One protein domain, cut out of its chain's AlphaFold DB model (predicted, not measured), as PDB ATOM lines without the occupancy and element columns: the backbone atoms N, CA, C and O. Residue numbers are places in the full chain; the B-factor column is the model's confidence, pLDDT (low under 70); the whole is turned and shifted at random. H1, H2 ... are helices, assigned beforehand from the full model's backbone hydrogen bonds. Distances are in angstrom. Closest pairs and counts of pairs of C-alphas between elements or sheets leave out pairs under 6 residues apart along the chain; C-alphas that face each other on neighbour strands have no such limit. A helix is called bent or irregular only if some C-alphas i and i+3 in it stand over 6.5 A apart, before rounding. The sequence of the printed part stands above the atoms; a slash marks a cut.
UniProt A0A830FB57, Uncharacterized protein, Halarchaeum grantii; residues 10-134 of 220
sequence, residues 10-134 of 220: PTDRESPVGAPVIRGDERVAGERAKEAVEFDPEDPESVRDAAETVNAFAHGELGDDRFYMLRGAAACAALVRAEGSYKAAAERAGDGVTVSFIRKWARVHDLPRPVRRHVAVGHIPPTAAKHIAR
ATOM      1  N   PRO A  10      37.188  -4.772 -16.211       39.16
ATOM      2  CA  PRO A  10      36.342  -4.520 -15.057       39.16
ATOM      3  C   PRO A  10      37.175  -4.473 -13.778       39.16
ATOM      4  O   PRO A  10      37.938  -5.388 -13.468       39.16
ATOM      5  N   THR A  11      37.050  -3.383 -13.018       45.66
ATOM      6  CA  THR A  11      37.631  -3.307 -11.662       45.66
ATOM      7  C   THR A  11      36.913  -4.240 -10.676       45.66
ATOM      8  O   THR A  11      37.330  -4.365  -9.509       45.66
ATOM      9  N   ASP A  12      35.857  -4.891 -11.174       45.56
ATOM     10  CA  ASP A  12      35.073  -5.928 -10.537       45.56
ATOM     11  C   ASP A  12      35.990  -7.042 -10.057       45.56
ATOM     12  O   ASP A  12      36.921  -7.501 -10.719       45.56
ATOM     13  N   ARG A  13      35.776  -7.395  -8.796       55.53
ATOM     14  CA  ARG A  13      36.639  -8.261  -7.996       55.53
ATOM     15  C   ARG A  13      36.417  -9.722  -8.369       55.53
ATOM     16  O   ARG A  13      36.103 -10.533  -7.509       55.53
ATOM     17  N   GLU A  14      36.551 -10.049  -9.646       55.72
ATOM     18  CA  GLU A  14      36.310 -11.389 -10.155       55.72
ATOM     19  C   GLU A  14      37.443 -11.804 -11.087       55.72
ATOM     20  O   GLU A  14      37.338 -11.803 -12.308       55.72
ATOM     21  N   SER A  15      38.569 -12.194 -10.488       58.06
ATOM     22  CA  SER A  15      39.549 -12.992 -11.222       58.06
ATOM     23  C   SER A  15      39.067 -14.442 -11.292       58.06
ATOM     24  O   SER A  15      38.671 -14.967 -10.249       58.06
ATOM     25  N   PRO A  16      39.140 -15.120 -12.453       60.47
ATOM     26  CA  PRO A  16      38.785 -16.532 -12.540       60.47
ATOM     27  C   PRO A  16      39.600 -17.339 -11.525       60.47
ATOM     28  O   PRO A  16      40.801 -17.101 -11.348       60.47
ATOM     29  N   VAL A  17      38.922 -18.250 -10.832       61.59
ATOM     30  CA  VAL A  17      39.537 -19.306 -10.012       61.59
ATOM     31  C   VAL A  17      39.591 -20.600 -10.823       61.59
ATOM     32  O   VAL A  17      38.965 -20.679 -11.877       61.59
ATOM     33  N   GLY A  18      40.370 -21.577 -10.364       73.56
ATOM     34  CA  GLY A  18      40.744 -22.756 -11.143       73.56
ATOM     35  C   GLY A  18      42.195 -22.658 -11.604       73.56
ATOM     36  O   GLY A  18      43.120 -22.579 -10.774       73.56
ATOM     37  N   ALA A  19      42.388 -22.637 -12.924       72.94
ATOM     38  CA  ALA A  19      43.691 -22.784 -13.550       72.94
ATOM     39  C   ALA A  19      44.733 -21.750 -13.066       72.94
ATOM     40  O   ALA A  19      44.459 -20.546 -12.946       72.94
ATOM     41  N   PRO A  20      45.982 -22.182 -12.821       78.88
ATOM     42  CA  PRO A  20      47.060 -21.334 -12.327       78.88
ATOM     43  C   PRO A  20      47.606 -20.342 -13.373       78.88
ATOM     44  O   PRO A  20      48.752 -20.444 -13.788       78.88
ATOM     45  N   VAL A  21      46.858 -19.307 -13.761       82.44
ATOM     46  CA  VAL A  21      47.270 -18.410 -14.870       82.44
ATOM     47  C   VAL A  21      48.612 -17.694 -14.637       82.44
ATOM     48  O   VAL A  21      49.397 -17.543 -15.565       82.44
ATOM     49  N   ILE A  22      48.868 -17.192 -13.424       83.62
ATOM     50  CA  ILE A  22      50.127 -16.484 -13.104       83.62
ATOM     51  C   ILE A  22      51.173 -17.444 -12.547       83.62
ATOM     52  O   ILE A  22      52.328 -17.420 -12.951       83.62
ATOM     53  N   ARG A  23      50.759 -18.286 -11.603       87.81
ATOM     54  CA  ARG A  23      51.641 -19.221 -10.899       87.81
ATOM     55  C   ARG A  23      52.051 -20.428 -11.749       87.81
ATOM     56  O   ARG A  23      53.039 -21.049 -11.409       87.81
ATOM     57  N   GLY A  24      51.340 -20.719 -12.838       84.00
ATOM     58  CA  GLY A  24      51.687 -21.727 -13.843       84.00
ATOM     59  C   GLY A  24      52.365 -21.153 -15.096       84.00
ATOM     60  O   GLY A  24      52.645 -21.905 -16.020       84.00
ATOM     61  N   ASP A  25      52.639 -19.840 -15.160       87.62
ATOM     62  CA  ASP A  25      53.431 -19.243 -16.249       87.62
ATOM     63  C   ASP A  25      54.924 -19.434 -15.939       87.62
ATOM     64  O   ASP A  25      55.456 -18.800 -15.025       87.62
ATOM     65  N   GLU A  26      55.617 -20.281 -16.707       87.62
ATOM     66  CA  GLU A  26      57.061 -20.543 -16.553       87.62
ATOM     67  C   GLU A  26      57.907 -19.263 -16.638       87.62
ATOM     68  O   GLU A  26      58.934 -19.149 -15.973       87.62
ATOM     69  N   ARG A  27      57.450 -18.233 -17.364       85.31
ATOM     70  CA  ARG A  27      58.153 -16.938 -17.446       85.31
ATOM     71  C   ARG A  27      58.066 -16.127 -16.151       85.31
ATOM     72  O   ARG A  27      58.724 -15.097 -16.036       85.31
ATOM     73  N   VAL A  28      57.201 -16.529 -15.220       85.50
ATOM     74  CA  VAL A  28      56.971 -15.871 -13.926       85.50
ATOM     75  C   VAL A  28      57.463 -16.746 -12.781       85.50
ATOM     76  O   VAL A  28      58.190 -16.266 -11.915       85.50
ATOM     77  N   ALA A  29      57.053 -18.013 -12.767       83.94
ATOM     78  CA  ALA A  29      57.340 -18.948 -11.686       83.94
ATOM     79  C   ALA A  29      58.568 -19.840 -11.951       83.94
ATOM     80  O   ALA A  29      58.991 -20.562 -11.049       83.94
ATOM     81  N   GLY A  30      59.164 -19.788 -13.147       86.69
ATOM     82  CA  GLY A  30      60.275 -20.662 -13.524       86.69
ATOM     83  C   GLY A  30      59.873 -22.133 -13.447       86.69
ATOM     84  O   GLY A  30      58.746 -22.498 -13.782       86.69
ATOM     85  N   GLU A  31      60.770 -22.976 -12.937       85.75
ATOM     86  CA  GLU A  31      60.518 -24.415 -12.762       85.75
ATOM     87  C   GLU A  31      59.328 -24.709 -11.833       85.75
ATOM     88  O   GLU A  31      58.614 -25.692 -12.033       85.75
ATOM     89  N   ARG A  32      59.042 -23.804 -10.885       83.75
ATOM     90  CA  ARG A  32      57.930 -23.933  -9.929       83.75
ATOM     91  C   ARG A  32      56.559 -23.773 -10.574       83.75
ATOM     92  O   ARG A  32      55.556 -24.088  -9.943       83.75
ATOM     93  N   ALA A  33      56.487 -23.336 -11.834       86.19
ATOM     94  CA  ALA A  33      55.235 -23.330 -12.587       86.19
ATOM     95  C   ALA A  33      54.572 -24.715 -12.624       86.19
ATOM     96  O   ALA A  33      53.349 -24.820 -12.585       86.19
ATOM     97  N   LYS A  34      55.383 -25.779 -12.623       82.62
ATOM     98  CA  LYS A  34      54.926 -27.176 -12.623       82.62
ATOM     99  C   LYS A  34      54.351 -27.622 -11.275       82.62
ATOM    100  O   LYS A  34      53.614 -28.597 -11.224       82.62
ATOM    101  N   GLU A  35      54.645 -26.897 -10.196       83.56
ATOM    102  CA  GLU A  35      54.120 -27.134  -8.842       83.56
ATOM    103  C   GLU A  35      52.799 -26.382  -8.587       83.56
ATOM    104  O   GLU A  35      52.272 -26.355  -7.470       83.56
ATOM    105  N   ALA A  36      52.265 -25.700  -9.601       86.44
ATOM    106  CA  ALA A  36      51.087 -24.868  -9.463       86.44
ATOM    107  C   ALA A  36      49.795 -25.695  -9.321       86.44
ATOM    108  O   ALA A  36      49.227 -26.166 -10.295       86.44
ATOM    109  N   VAL A  37      49.280 -25.783  -8.093       86.12
ATOM    110  CA  VAL A  37      48.056 -26.537  -7.745       86.12
ATOM    111  C   VAL A  37      46.767 -25.834  -8.161       86.12
ATOM    112  O   VAL A  37      46.451 -24.804  -7.578       86.12
ATOM    113  N   GLU A  38      46.020 -26.326  -9.136       88.94
ATOM    114  CA  GLU A  38      44.682 -25.813  -9.478       88.94
ATOM    115  C   GLU A  38      43.696 -25.897  -8.295       88.94
ATOM    116  O   GLU A  38      43.765 -26.827  -7.502       88.94
ATOM    117  N   PHE A  39      42.816 -24.897  -8.160       93.25
ATOM    118  CA  PHE A  39      41.720 -24.913  -7.182       93.25
ATOM    119  C   PHE A  39      40.401 -24.617  -7.897       93.25
ATOM    120  O   PHE A  39      40.029 -23.450  -8.064       93.25
ATOM    121  N   ASP A  40      39.732 -25.674  -8.340       92.94
ATOM    122  CA  ASP A  40      38.378 -25.655  -8.884       92.94
ATOM    123  C   ASP A  40      37.343 -25.555  -7.737       92.94
ATOM    124  O   ASP A  40      37.346 -26.413  -6.848       92.94
ATOM    125  N   PRO A  41      36.498 -24.507  -7.685       92.81
ATOM    126  CA  PRO A  41      35.459 -24.365  -6.662       92.81
ATOM    127  C   PRO A  41      34.245 -25.287  -6.871       92.81
ATOM    128  O   PRO A  41      33.411 -25.372  -5.969       92.81
ATOM    129  N   GLU A  42      34.106 -25.927  -8.036       93.06
ATOM    130  CA  GLU A  42      32.990 -26.828  -8.359       93.06
ATOM    131  C   GLU A  42      33.318 -28.302  -8.062       93.06
ATOM    132  O   GLU A  42      32.405 -29.120  -7.944       93.06
ATOM    133  N   ASP A  43      34.599 -28.635  -7.869       95.75
ATOM    134  CA  ASP A  43      35.062 -29.968  -7.477       95.75
ATOM    135  C   ASP A  43      35.200 -30.104  -5.940       95.75
ATOM    136  O   ASP A  43      36.048 -29.446  -5.326       95.75
ATOM    137  N   PRO A  44      34.419 -30.986  -5.280       95.50
ATOM    138  CA  PRO A  44      34.480 -31.188  -3.833       95.50
ATOM    139  C   PRO A  44      35.854 -31.597  -3.284       95.50
ATOM    140  O   PRO A  44      36.156 -31.265  -2.131       95.50
ATOM    141  N   GLU A  45      36.671 -32.324  -4.055       95.25
ATOM    142  CA  GLU A  45      38.021 -32.710  -3.619       95.25
ATOM    143  C   GLU A  45      38.957 -31.506  -3.627       95.25
ATOM    144  O   GLU A  45      39.551 -31.187  -2.597       95.25
ATOM    145  N   SER A  46      38.982 -30.757  -4.730       95.81
ATOM    146  CA  SER A  46      39.676 -29.473  -4.821       95.81
ATOM    147  C   SER A  46      39.249 -28.478  -3.725       95.81
ATOM    148  O   SER A  46      40.089 -27.784  -3.147       95.81
ATOM    149  N   VAL A  47      37.963 -28.430  -3.355       97.06
ATOM    150  CA  VAL A  47      37.474 -27.581  -2.249       97.06
ATOM    151  C   VAL A  47      38.029 -28.025  -0.891       97.06
ATOM    152  O   VAL A  47      38.352 -27.178  -0.051       97.06
ATOM    153  N   ARG A  48      38.167 -29.334  -0.654       97.19
ATOM    154  CA  ARG A  48      38.820 -29.868   0.554       97.19
ATOM    155  C   ARG A  48      40.300 -29.479   0.581       97.19
ATOM    156  O   ARG A  48      40.749 -28.924   1.581       97.19
ATOM    157  N   ASP A  49      41.010 -29.654  -0.529       96.62
ATOM    158  CA  ASP A  49      42.427 -29.291  -0.652       96.62
ATOM    159  C   ASP A  49      42.648 -27.776  -0.485       96.62
ATOM    160  O   ASP A  49      43.643 -27.327   0.103       96.62
ATOM    161  N   ALA A  50      41.704 -26.958  -0.966       97.12
ATOM    162  CA  ALA A  50      41.694 -25.519  -0.739       97.12
ATOM    163  C   ALA A  50      41.526 -25.190   0.751       97.12
ATOM    164  O   ALA A  50      42.269 -24.356   1.268       97.12
ATOM    165  N   ALA A  51      40.603 -25.850   1.457       97.94
ATOM    166  CA  ALA A  51      40.401 -25.655   2.893       97.94
ATOM    167  C   ALA A  51      41.655 -26.016   3.707       97.94
ATOM    168  O   ALA A  51      42.092 -25.213   4.535       97.94
ATOM    169  N   GLU A  52      42.287 -27.155   3.409       96.94
ATOM    170  CA  GLU A  52      43.552 -27.577   4.028       96.94
ATOM    171  C   GLU A  52      44.678 -26.573   3.747       96.94
ATOM    172  O   GLU A  52      45.391 -26.145   4.657       96.94
ATOM    173  N   THR A  53      44.786 -26.102   2.500       96.94
ATOM    174  CA  THR A  53      45.774 -25.083   2.116       96.94
ATOM    175  C   THR A  53      45.541 -23.758   2.853       96.94
ATOM    176  O   THR A  53      46.503 -23.119   3.281       96.94
ATOM    177  N   VAL A  54      44.286 -23.315   3.008       97.62
ATOM    178  CA  VAL A  54      43.950 -22.092   3.758       97.62
ATOM    179  C   VAL A  54      44.296 -22.248   5.236       97.62
ATOM    180  O   VAL A  54      44.827 -21.304   5.824       97.62
ATOM    181  N   ASN A  55      44.032 -23.417   5.824       97.38
ATOM    182  CA  ASN A  55      44.378 -23.700   7.211       97.38
ATOM    183  C   ASN A  55      45.895 -23.611   7.433       97.38
ATOM    184  O   ASN A  55      46.343 -22.796   8.244       97.38
ATOM    185  N   ALA A  56      46.682 -24.338   6.635       95.50
ATOM    186  CA  ALA A  56      48.145 -24.287   6.672       95.50
ATOM    187  C   ALA A  56      48.665 -22.852   6.468       95.50
ATOM    188  O   ALA A  56      49.588 -22.392   7.144       95.50
ATOM    189  N   PHE A  57      48.034 -22.087   5.569       94.81
ATOM    190  CA  PHE A  57      48.412 -20.698   5.325       94.81
ATOM    191  C   PHE A  57      48.172 -19.791   6.535       94.81
ATOM    192  O   PHE A  57      49.009 -18.944   6.851       94.81
ATOM    193  N   ALA A  58      47.031 -19.944   7.207       95.12
ATOM    194  CA  ALA A  58      46.683 -19.150   8.380       95.12
ATOM    195  C   ALA A  58      47.628 -19.409   9.561       95.12
ATOM    196  O   ALA A  58      47.913 -18.478  10.317       95.12
ATOM    197  N   HIS A  59      48.153 -20.630   9.666       93.88
ATOM    198  CA  HIS A  59      49.115 -21.041  10.689       93.88
ATOM    199  C   HIS A  59      50.583 -20.795  10.294       93.88
ATOM    200  O   HIS A  59      51.486 -21.056  11.086       93.88
ATOM    201  N   GLY A  60      50.840 -20.229   9.106       88.81
ATOM    202  CA  GLY A  60      52.190 -19.882   8.644       88.81
ATOM    203  C   GLY A  60      53.009 -21.065   8.116       88.81
ATOM    204  O   GLY A  60      54.209 -20.929   7.890       88.81
ATOM    205  N   GLU A  61      52.379 -22.210   7.873       87.94
ATOM    206  CA  GLU A  61      53.044 -23.458   7.475       87.94
ATOM    207  C   GLU A  61      53.459 -23.468   5.995       87.94
ATOM    208  O   GLU A  61      54.328 -24.235   5.588       87.94
ATOM    209  N   LEU A  62      52.881 -22.577   5.183       78.88
ATOM    210  CA  LEU A  62      53.236 -22.389   3.773       78.88
ATOM    211  C   LEU A  62      54.555 -21.614   3.558       78.88
ATOM    212  O   LEU A  62      55.046 -21.551   2.430       78.88
ATOM    213  N   GLY A  63      55.126 -21.016   4.610       77.62
ATOM    214  CA  GLY A  63      56.323 -20.173   4.539       77.62
ATOM    215  C   GLY A  63      56.088 -18.769   3.955       77.62
ATOM    216  O   GLY A  63      54.986 -18.410   3.540       77.62
ATOM    217  N   ASP A  64      57.155 -17.964   3.909       76.00
ATOM    218  CA  ASP A  64      57.113 -16.538   3.523       76.00
ATOM    219  C   ASP A  64      57.327 -16.278   2.017       76.00
ATOM    220  O   ASP A  64      57.465 -15.136   1.568       76.00
ATOM    221  N   ASP A  65      57.366 -17.333   1.204       86.00
ATOM    222  CA  ASP A  65      57.591 -17.209  -0.232       86.00
ATOM    223  C   ASP A  65      56.342 -16.675  -0.955       86.00
ATOM    224  O   ASP A  65      55.234 -17.198  -0.815       86.00
ATOM    225  N   ARG A  66      56.534 -15.662  -1.810       86.75
ATOM    226  CA  ARG A  66      55.479 -15.053  -2.638       86.75
ATOM    227  C   ARG A  66      54.668 -16.070  -3.452       86.75
ATOM    228  O   ARG A  66      53.465 -15.879  -3.614       86.75
ATOM    229  N   PHE A  67      55.287 -17.147  -3.936       86.75
ATOM    230  CA  PHE A  67      54.608 -18.223  -4.658       86.75
ATOM    231  C   PHE A  67      53.590 -18.939  -3.762       86.75
ATOM    232  O   PHE A  67      52.430 -19.100  -4.148       86.75
ATOM    233  N   TYR A  68      53.989 -19.300  -2.538       88.12
ATOM    234  CA  TYR A  68      53.102 -19.960  -1.583       88.12
ATOM    235  C   TYR A  68      52.034 -19.013  -1.031       88.12
ATOM    236  O   TYR A  68      50.879 -19.413  -0.892       88.12
ATOM    237  N   MET A  69      52.356 -17.731  -0.835       91.44
ATOM    238  CA  MET A  69      51.351 -16.722  -0.485       91.44
ATOM    239  C   MET A  69      50.286 -16.562  -1.580       91.44
ATOM    240  O   MET A  69      49.098 -16.452  -1.276       91.44
ATOM    241  N   LEU A  70      50.681 -16.575  -2.860       91.94
ATOM    242  CA  LEU A  70      49.737 -16.528  -3.984       91.94
ATOM    243  C   LEU A  70      48.908 -17.813  -4.101       91.94
ATOM    244  O   LEU A  70      47.727 -17.736  -4.442       91.94
ATOM    245  N   ARG A  71      49.485 -18.980  -3.780       93.44
ATOM    246  CA  ARG A  71      48.737 -20.242  -3.657       93.44
ATOM    247  C   ARG A  71      47.685 -20.153  -2.550       93.44
ATOM    248  O   ARG A  71      46.524 -20.453  -2.807       93.44
ATOM    249  N   GLY A  72      48.056 -19.681  -1.361       94.88
ATOM    250  CA  GLY A  72      47.121 -19.482  -0.250       94.88
ATOM    251  C   GLY A  72      46.031 -18.447  -0.558       94.88
ATOM    252  O   GLY A  72      44.877 -18.624  -0.168       94.88
ATOM    253  N   ALA A  73      46.352 -17.400  -1.325       94.81
ATOM    254  CA  ALA A  73      45.367 -16.443  -1.829       94.81
ATOM    255  C   ALA A  73      44.372 -17.084  -2.808       94.81
ATOM    256  O   ALA A  73      43.170 -16.838  -2.701       94.81
ATOM    257  N   ALA A  74      44.856 -17.928  -3.727       94.31
ATOM    258  CA  ALA A  74      44.005 -18.678  -4.649       94.31
ATOM    259  C   ALA A  74      43.081 -19.656  -3.909       94.31
ATOM    260  O   ALA A  74      41.887 -19.681  -4.194       94.31
ATOM    261  N   ALA A  75      43.598 -20.373  -2.907       96.44
ATOM    262  CA  ALA A  75      42.801 -21.262  -2.063       96.44
ATOM    263  C   ALA A  75      41.702 -20.494  -1.303       96.44
ATOM    264  O   ALA A  75      40.544 -20.904  -1.316       96.44
ATOM    265  N   CYS A  76      42.024 -19.326  -0.725       96.75
ATOM    266  CA  CYS A  76      41.024 -18.452  -0.094       96.75
ATOM    267  C   CYS A  76      39.908 -18.050  -1.072       96.75
ATOM    268  O   CYS A  76      38.741 -18.032  -0.691       96.75
ATOM    269  N   ALA A  77      40.256 -17.693  -2.313       95.12
ATOM    270  CA  ALA A  77      39.280 -17.275  -3.318       95.12
ATOM    271  C   ALA A  77      38.403 -18.439  -3.804       95.12
ATOM    272  O   ALA A  77      37.190 -18.271  -3.919       95.12
ATOM    273  N   ALA A  78      38.995 -19.612  -4.046       95.88
ATOM    274  CA  ALA A  78      38.261 -20.818  -4.423       95.88
ATOM    275  C   ALA A  78      37.274 -21.232  -3.324       95.88
ATOM    276  O   ALA A  78      36.099 -21.450  -3.606       95.88
ATOM    277  N   LEU A  79      37.709 -21.216  -2.060       96.38
ATOM    278  CA  LEU A  79      36.867 -21.585  -0.923       96.38
ATOM    279  C   LEU A  79      35.682 -20.627  -0.730       96.38
ATOM    280  O   LEU A  79      34.566 -21.064  -0.468       96.38
ATOM    281  N   VAL A  80      35.894 -19.317  -0.906       96.62
ATOM    282  CA  VAL A  80      34.802 -18.325  -0.859       96.62
ATOM    283  C   VAL A  80      33.798 -18.538  -1.988       96.62
ATOM    284  O   VAL A  80      32.604 -18.347  -1.765       96.62
ATOM    285  N   ARG A  81      34.261 -18.920  -3.183       94.25
ATOM    286  CA  ARG A  81      33.385 -19.189  -4.329       94.25
ATOM    287  C   ARG A  81      32.582 -20.472  -4.148       94.25
ATOM    288  O   ARG A  81      31.385 -20.439  -4.397       94.25
ATOM    289  N   ALA A  82      33.207 -21.538  -3.652       95.88
ATOM    290  CA  ALA A  82      32.537 -22.805  -3.367       95.88
ATOM    291  C   ALA A  82      31.462 -22.666  -2.275       95.88
ATOM    292  O   ALA A  82      30.351 -23.166  -2.415       95.88
ATOM    293  N   GLU A  83      31.772 -21.945  -1.195       96.31
ATOM    294  CA  GLU A  83      30.888 -21.825  -0.026       96.31
ATOM    295  C   GLU A  83      29.896 -20.647  -0.124       96.31
ATOM    296  O   GLU A  83      29.021 -20.473   0.728       96.31
ATOM    297  N   GLY A  84      30.056 -19.760  -1.112       93.31
ATOM    298  CA  GLY A  84      29.192 -18.595  -1.340       93.31
ATOM    299  C   GLY A  84      29.258 -17.495  -0.268       93.31
ATOM    300  O   GLY A  84      28.587 -16.468  -0.386       93.31
ATOM    301  N   SER A  85      30.058 -17.655   0.794       94.38
ATOM    302  CA  SER A  85      30.255 -16.621   1.814       94.38
ATOM    303  C   SER A  85      31.599 -16.732   2.530       94.38
ATOM    304  O   SER A  85      32.119 -17.817   2.777       94.38
ATOM    305  N   TYR A  86      32.141 -15.593   2.976       95.31
ATOM    306  CA  TYR A  86      33.367 -15.578   3.786       95.31
ATOM    307  C   TYR A  86      33.217 -16.281   5.141       95.31
ATOM    308  O   TYR A  86      34.219 -16.704   5.712       95.31
ATOM    309  N   LYS A  87      31.996 -16.332   5.690       96.88
ATOM    310  CA  LYS A  87      31.729 -16.973   6.980       96.88
ATOM    311  C   LYS A  87      31.808 -18.490   6.839       96.88
ATOM    312  O   LYS A  87      32.600 -19.098   7.546       96.88
ATOM    313  N   ALA A  88      31.075 -19.050   5.878       97.31
ATOM    314  CA  ALA A  88      31.112 -20.479   5.585       97.31
ATOM    315  C   ALA A  88      32.517 -20.930   5.157       97.31
ATOM    316  O   ALA A  88      33.018 -21.924   5.665       97.31
ATOM    317  N   ALA A  89      33.223 -20.134   4.345       97.44
ATOM    318  CA  ALA A  89      34.615 -20.417   3.997       97.44
ATOM    319  C   ALA A  89      35.549 -20.464   5.223       97.44
ATOM    320  O   ALA A  89      36.453 -21.292   5.272       97.44
ATOM    321  N   ALA A  90      35.351 -19.591   6.219       97.81
ATOM    322  CA  ALA A  90      36.164 -19.597   7.440       97.81
ATOM    323  C   ALA A  90      35.862 -20.815   8.315       97.81
ATOM    324  O   ALA A  90      36.790 -21.458   8.790       97.81
ATOM    325  N   GLU A  91      34.583 -21.160   8.464       97.44
ATOM    326  CA  GLU A  91      34.153 -22.374   9.166       97.44
ATOM    327  C   GLU A  91      34.705 -23.635   8.481       97.44
ATOM    328  O   GLU A  91      35.236 -24.517   9.152       97.44
ATOM    329  N   ARG A  92      34.671 -23.687   7.142       97.50
ATOM    330  CA  ARG A  92      35.204 -24.795   6.336       97.50
ATOM    331  C   ARG A  92      36.721 -24.943   6.449       97.50
ATOM    332  O   ARG A  92      37.214 -26.066   6.457       97.50
ATOM    333  N   ALA A  93      37.455 -23.834   6.529       97.12
ATOM    334  CA  ALA A  93      38.911 -23.838   6.679       97.12
ATOM    335  C   ALA A  93      39.381 -24.268   8.084       97.12
ATOM    336  O   ALA A  93      40.565 -24.545   8.269       97.12
ATOM    337  N   GLY A  94      38.477 -24.342   9.063       94.81
ATOM    338  CA  GLY A  94      38.749 -24.877  10.395       94.81
ATOM    339  C   GLY A  94      39.277 -23.863  11.411       94.81
ATOM    340  O   GLY A  94      39.340 -22.652  11.175       94.81
ATOM    341  N   ASP A  95      39.636 -24.384  12.585       93.12
ATOM    342  CA  ASP A  95      40.014 -23.586  13.752       93.12
ATOM    343  C   ASP A  95      41.212 -22.669  13.471       93.12
ATOM    344  O   ASP A  95      42.132 -23.008  12.730       93.12
ATOM    345  N   GLY A  96      41.191 -21.469  14.057       91.50
ATOM    346  CA  GLY A  96      42.237 -20.456  13.867       91.50
ATOM    347  C   GLY A  96      42.101 -19.619  12.586       91.50
ATOM    348  O   GLY A  96      42.697 -18.541  12.496       91.50
ATOM    349  N   VAL A  97      41.257 -20.020  11.627       97.69
ATOM    350  CA  VAL A  97      41.027 -19.258  10.390       97.69
ATOM    351  C   VAL A  97      39.897 -18.244  10.574       97.69
ATOM    352  O   VAL A  97      38.751 -18.575  10.853       97.69
ATOM    353  N   THR A  98      40.198 -16.956  10.385       97.50
ATOM    354  CA  THR A  98      39.195 -15.887  10.550       97.50
ATOM    355  C   THR A  98      38.597 -15.427   9.221       97.50
ATOM    356  O   THR A  98      39.283 -15.343   8.202       97.50
ATOM    357  N   VAL A  99      37.347 -14.949   9.259       97.19
ATOM    358  CA  VAL A  99      36.697 -14.234   8.138       97.19
ATOM    359  C   VAL A  99      37.582 -13.101   7.605       97.19
ATOM    360  O   VAL A  99      37.661 -12.864   6.399       97.19
ATOM    361  N   SER A 100      38.271 -12.389   8.503       94.56
ATOM    362  CA  SER A 100      39.160 -11.282   8.138       94.56
ATOM    363  C   SER A 100      40.395 -11.745   7.355       94.56
ATOM    364  O   SER A 100      40.866 -11.025   6.471       94.56
ATOM    365  N   PHE A 101      40.904 -12.942   7.659       95.75
ATOM    366  CA  PHE A 101      42.030 -13.562   6.973       95.75
ATOM    367  C   PHE A 101      41.633 -13.990   5.560       95.75
ATOM    368  O   PHE A 101      42.260 -13.536   4.603       95.75
ATOM    369  N   ILE A 102      40.539 -14.749   5.422       96.31
ATOM    370  CA  ILE A 102      40.043 -15.195   4.111       96.31
ATOM    371  C   ILE A 102      39.717 -13.999   3.226       96.31
ATOM    372  O   ILE A 102      40.203 -13.909   2.102       96.31
ATOM    373  N   ARG A 103      38.967 -13.018   3.744       94.75
ATOM    374  CA  ARG A 103      38.612 -11.811   2.983       94.75
ATOM    375  C   ARG A 103      39.842 -11.068   2.473       94.75
ATOM    376  O   ARG A 103      39.834 -10.558   1.358       94.75
ATOM    377  N   LYS A 104      40.882 -10.961   3.297       93.56
ATOM    378  CA  LYS A 104      42.126 -10.276   2.935       93.56
ATOM    379  C   LYS A 104      42.813 -10.966   1.761       93.56
ATOM    380  O   LYS A 104      43.189 -10.286   0.814       93.56
ATOM    381  N   TRP A 105      42.964 -12.283   1.822       95.31
ATOM    382  CA  TRP A 105      43.726 -13.039   0.832       95.31
ATOM    383  C   TRP A 105      42.931 -13.365  -0.432       95.31
ATOM    384  O   TRP A 105      43.495 -13.265  -1.517       95.31
ATOM    385  N   ALA A 106      41.620 -13.599  -0.330       94.19
ATOM    386  CA  ALA A 106      40.740 -13.666  -1.498       94.19
ATOM    387  C   ALA A 106      40.831 -12.370  -2.325       94.19
ATOM    388  O   ALA A 106      41.093 -12.408  -3.519       94.19
ATOM    389  N   ARG A 107      40.801 -11.196  -1.673       93.06
ATOM    390  CA  ARG A 107      40.983  -9.911  -2.373       93.06
ATOM    391  C   ARG A 107      42.357  -9.746  -3.028       93.06
ATOM    392  O   ARG A 107      42.462  -9.036  -4.021       93.06
ATOM    393  N   VAL A 108      43.410 -10.354  -2.477       94.06
ATOM    394  CA  VAL A 108      44.737 -10.369  -3.122       94.06
ATOM    395  C   VAL A 108      44.698 -11.212  -4.397       94.06
ATOM    396  O   VAL A 108      45.299 -10.825  -5.397       94.06
ATOM    397  N   HIS A 109      43.966 -12.326  -4.397       92.25
ATOM    398  CA  HIS A 109      43.720 -13.106  -5.607       92.25
ATOM    399  C   HIS A 109      42.876 -12.341  -6.640       92.25
ATOM    400  O   HIS A 109      43.124 -12.459  -7.837       92.25
ATOM    401  N   ASP A 110      41.941 -11.508  -6.188       90.44
ATOM    402  CA  ASP A 110      41.093 -10.695  -7.068       90.44
ATOM    403  C   ASP A 110      41.762  -9.394  -7.535       90.44
ATOM    404  O   ASP A 110      41.146  -8.587  -8.237       90.44
ATOM    405  N   LEU A 111      43.031  -9.164  -7.179       91.69
ATOM    406  CA  LEU A 111      43.811  -8.098  -7.798       91.69
ATOM    407  C   LEU A 111      43.867  -8.313  -9.320       91.69
ATOM    408  O   LEU A 111      43.999  -9.455  -9.783       91.69
ATOM    409  N   PRO A 112      43.853  -7.223 -10.109       88.75
ATOM    410  CA  PRO A 112      43.992  -7.326 -11.546       88.75
ATOM    411  C   PRO A 112      45.209  -8.140 -11.963       88.75
ATOM    412  O   PRO A 112      46.269  -8.080 -11.330       88.75
ATOM    413  N   ARG A 113      45.076  -8.882 -13.065       88.31
ATOM    414  CA  ARG A 113      46.137  -9.761 -13.566       88.31
ATOM    415  C   ARG A 113      47.494  -9.049 -13.728       88.31
ATOM    416  O   ARG A 113      48.480  -9.635 -13.274       88.31
ATOM    417  N   PRO A 114      47.585  -7.814 -14.275       89.88
ATOM    418  CA  PRO A 114      48.857  -7.087 -14.337       89.88
ATOM    419  C   PRO A 114      49.486  -6.869 -12.955       89.88
ATOM    420  O   PRO A 114      50.674  -7.119 -12.763       89.88
ATOM    421  N   VAL A 115      48.677  -6.515 -11.952       93.19
ATOM    422  CA  VAL A 115      49.136  -6.318 -10.568       93.19
ATOM    423  C   VAL A 115      49.604  -7.639  -9.953       93.19
ATOM    424  O   VAL A 115      50.696  -7.704  -9.392       93.19
ATOM    425  N   ARG A 116      48.834  -8.728 -10.100       92.31
ATOM    426  CA  ARG A 116      49.234 -10.056  -9.595       92.31
ATOM    427  C   ARG A 116      50.522 -10.566 -10.225       92.31
ATOM    428  O   ARG A 116      51.315 -11.196  -9.528       92.31
ATOM    429  N   ARG A 117      50.761 -10.272 -11.507       92.50
ATOM    430  CA  ARG A 117      52.037 -10.583 -12.163       92.50
ATOM    431  C   ARG A 117      53.197  -9.901 -11.439       92.50
ATOM    432  O   ARG A 117      54.173 -10.575 -11.133       92.50
ATOM    433  N   HIS A 118      53.069  -8.618 -11.098       93.69
ATOM    434  CA  HIS A 118      54.091  -7.880 -10.350       93.69
ATOM    435  C   HIS A 118      54.303  -8.383  -8.920       93.69
ATOM    436  O   HIS A 118      55.434  -8.363  -8.434       93.69
ATOM    437  N   VAL A 119      53.261  -8.908  -8.270       93.81
ATOM    438  CA  VAL A 119      53.417  -9.621  -6.992       93.81
ATOM    439  C   VAL A 119      54.217 -10.912  -7.180       93.81
ATOM    440  O   VAL A 119      55.141 -11.190  -6.419       93.81
ATOM    441  N   ALA A 120      53.905 -11.681  -8.222       91.19
ATOM    442  CA  ALA A 120      54.552 -12.962  -8.494       91.19
ATOM    443  C   ALA A 120      56.034 -12.826  -8.888       91.19
ATOM    444  O   ALA A 120      56.854 -13.625  -8.436       91.19
ATOM    445  N   VAL A 121      56.405 -11.800  -9.665       91.06
ATOM    446  CA  VAL A 121      57.818 -11.533 -10.015       91.06
ATOM    447  C   VAL A 121      58.581 -10.771  -8.924       91.06
ATOM    448  O   VAL A 121      59.801 -10.686  -8.989       91.06
ATOM    449  N   GLY A 122      57.894 -10.263  -7.895       91.31
ATOM    450  CA  GLY A 122      58.517  -9.629  -6.727       91.31
ATOM    451  C   GLY A 122      58.688  -8.108  -6.804       91.31
ATOM    452  O   GLY A 122      59.312  -7.539  -5.917       91.31
ATOM    453  N   HIS A 123      58.117  -7.435  -7.806       93.62
ATOM    454  CA  HIS A 123      58.115  -5.963  -7.868       93.62
ATOM    455  C   HIS A 123      57.161  -5.349  -6.832       93.62
ATOM    456  O   HIS A 123      57.394  -4.246  -6.352       93.62
ATOM    457  N   ILE A 124      56.092  -6.069  -6.468       95.75
ATOM    458  CA  ILE A 124      55.167  -5.676  -5.399       95.75
ATOM    459  C   ILE A 124      55.252  -6.716  -4.274       95.75
ATOM    460  O   ILE A 124      54.852  -7.865  -4.475       95.75
ATOM    461  N   PRO A 125      55.703  -6.346  -3.064       92.56
ATOM    462  CA  PRO A 125      55.694  -7.261  -1.929       92.56
ATOM    463  C   PRO A 125      54.264  -7.724  -1.588       92.56
ATOM    464  O   PRO A 125      53.351  -6.891  -1.557       92.56
ATOM    465  N   PRO A 126      54.027  -9.000  -1.225       90.69
ATOM    466  CA  PRO A 126      52.700  -9.466  -0.795       90.69
ATOM    467  C   PRO A 126      52.116  -8.663   0.380       90.69
ATOM    468  O   PRO A 126      50.907  -8.433   0.484       90.69
ATOM    469  N   THR A 127      52.991  -8.162   1.255       90.44
ATOM    470  CA  THR A 127      52.642  -7.274   2.369       90.44
ATOM    471  C   THR A 127      52.119  -5.909   1.917       90.44
ATOM    472  O   THR A 127      51.301  -5.338   2.635       90.44
ATOM    473  N   ALA A 128      52.516  -5.409   0.743       95.81
ATOM    474  CA  ALA A 128      51.923  -4.238   0.095       95.81
ATOM    475  C   ALA A 128      50.654  -4.613  -0.690       95.81
ATOM    476  O   ALA A 128      49.639  -3.920  -0.590       95.81
ATOM    477  N   ALA A 129      50.662  -5.755  -1.388       95.69
ATOM    478  CA  ALA A 129      49.539  -6.242  -2.193       95.69
ATOM    479  C   ALA A 129      48.225  -6.328  -1.398       95.69
ATOM    480  O   ALA A 129      47.180  -5.901  -1.884       95.69
ATOM    481  N   LYS A 130      48.266  -6.784  -0.139       94.06
ATOM    482  CA  LYS A 130      47.072  -6.821   0.733       94.06
ATOM    483  C   LYS A 130      46.462  -5.442   1.013       94.06
ATOM    484  O   LYS A 130      45.277  -5.357   1.330       94.06
ATOM    485  N   HIS A 131      47.259  -4.372   0.960       96.75
ATOM    486  CA  HIS A 131      46.783  -3.000   1.134       96.75
ATOM    487  C   HIS A 131      46.205  -2.461  -0.174       96.75
ATOM    488  O   HIS A 131      45.093  -1.940  -0.158       96.75
ATOM    489  N   ILE A 132      46.877  -2.710  -1.303       96.62
ATOM    490  CA  ILE A 132      46.367  -2.407  -2.652       96.62
ATOM    491  C   ILE A 132      45.003  -3.076  -2.877       96.62
ATOM    492  O   ILE A 132      44.059  -2.439  -3.331       96.62
ATOM    493  N   ALA A 133      44.851  -4.335  -2.461       94.56
ATOM    494  CA  ALA A 133      43.620  -5.115  -2.594       94.56
ATOM    495  C   ALA A 133      42.413  -4.538  -1.828       94.56
ATOM    496  O   ALA A 133      41.268  -4.941  -2.050       94.56
ATOM    497  N   ARG A 134      42.641  -3.597  -0.903       92.25
ATOM    498  CA  ARG A 134      41.560  -2.880  -0.214       92.25
ATOM    499  C   ARG A 134      41.006  -1.729  -1.046       92.25
ATOM    500  O   ARG A 134      39.867  -1.355  -0.802       92.25
TER     501      ARG A 134
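Overview. This is residues 10 to 134 of the 220 residues of an uncharacterized protein of Halarchaeum grantii (UniProt A0A830FB57). One long helix, H3, runs through the middle of a compact all-helix domain, with H2 and H5 crossing it on different sides and H4 packed against its last part, where it also meets H2 and H5. Near the first end of H3 sit H6 and H1, while H7 packs on H5, and an unnamed stretch, residues 10 to 25, comes before H1. The printed part has 125 residues with seven named helices, H1 to H7 in chain order, and no named strand. The radius of gyration of the C-alphas is 13.1 A, and the rounded outline spans 35 by 29 by 29 A.

Arrangement. Begin at the hub, H3, residues 66 to 83, which touches four other helices. H5, residues 99 to 109, touches it at a steep tilt of 66 degrees, opposite ways; their closest C-alphas, of Ala 77 and Ala 106, are 4.3 A apart. H2, residues 44 to 58, touches H3 at a steep tilt of 50 degrees, opposite ways, closest at the C-alphas of Ala 50 and Ala 75, 4.6 A. H4, residues 86 to 93, touches H3 at residues 76 to 83 alone, with the C-alphas of Val 80 and Ala 89 closest at 5.3 A; the steep tilt of 68 degrees is only just short of about perpendicular. H4 also touches H2, closest at Ala 51 and Ala 93, whose C-alphas are 4.5 A apart, and H5, closest at the C-alphas of Ala 90 and Val 99, 5.4 A. At residues 66 to 70 alone, H3 touches H6, residues 113 to 121; the closest C-alphas, of Arg 66 and Ala 120, are 6.3 A apart. H1, residues 26 to 35, touches H6 about perpendicular at 74 degrees, closest at the C-alphas of Val 28 and Val 121, 5.9 A. H7, residues 126 to 132, touches H5, closest at the C-alphas of Val 108 and Lys 130, 5.7 A. The helix packing is mostly crossed, with none of 8 touching pairs at a shallow tilt. Every O i to N i+4 pair is within hydrogen-bond range in H2, H3, H4, H5 and H6; H7 has 2 of 3, and H1 has 1 of 6 beside 4 of 7 O i to N i+3 pairs.

Along the chain. Find C-alpha 66 at (55.479, -15.053, -2.638); from there H3 runs 25.6 A to C-alpha 83 at (30.888, -21.825, -0.026). H2 measures 21.0 A and H5 15.5 A from first to last C-alpha. H1 is irregular: C-alphas 28 and 31 are 9.3 A apart. H7 ends at C-alpha 132, (46.367, -2.407, -2.652).

Size, cuts and confidence. The two C-alphas farthest apart, of Arg 27 and Asp 95, are 36.7 A from each other. The printed part has no cut and no long link. Look for low confidence in residues 10 to 17, which are under 70; the mean pLDDT of the printed part is 89.4.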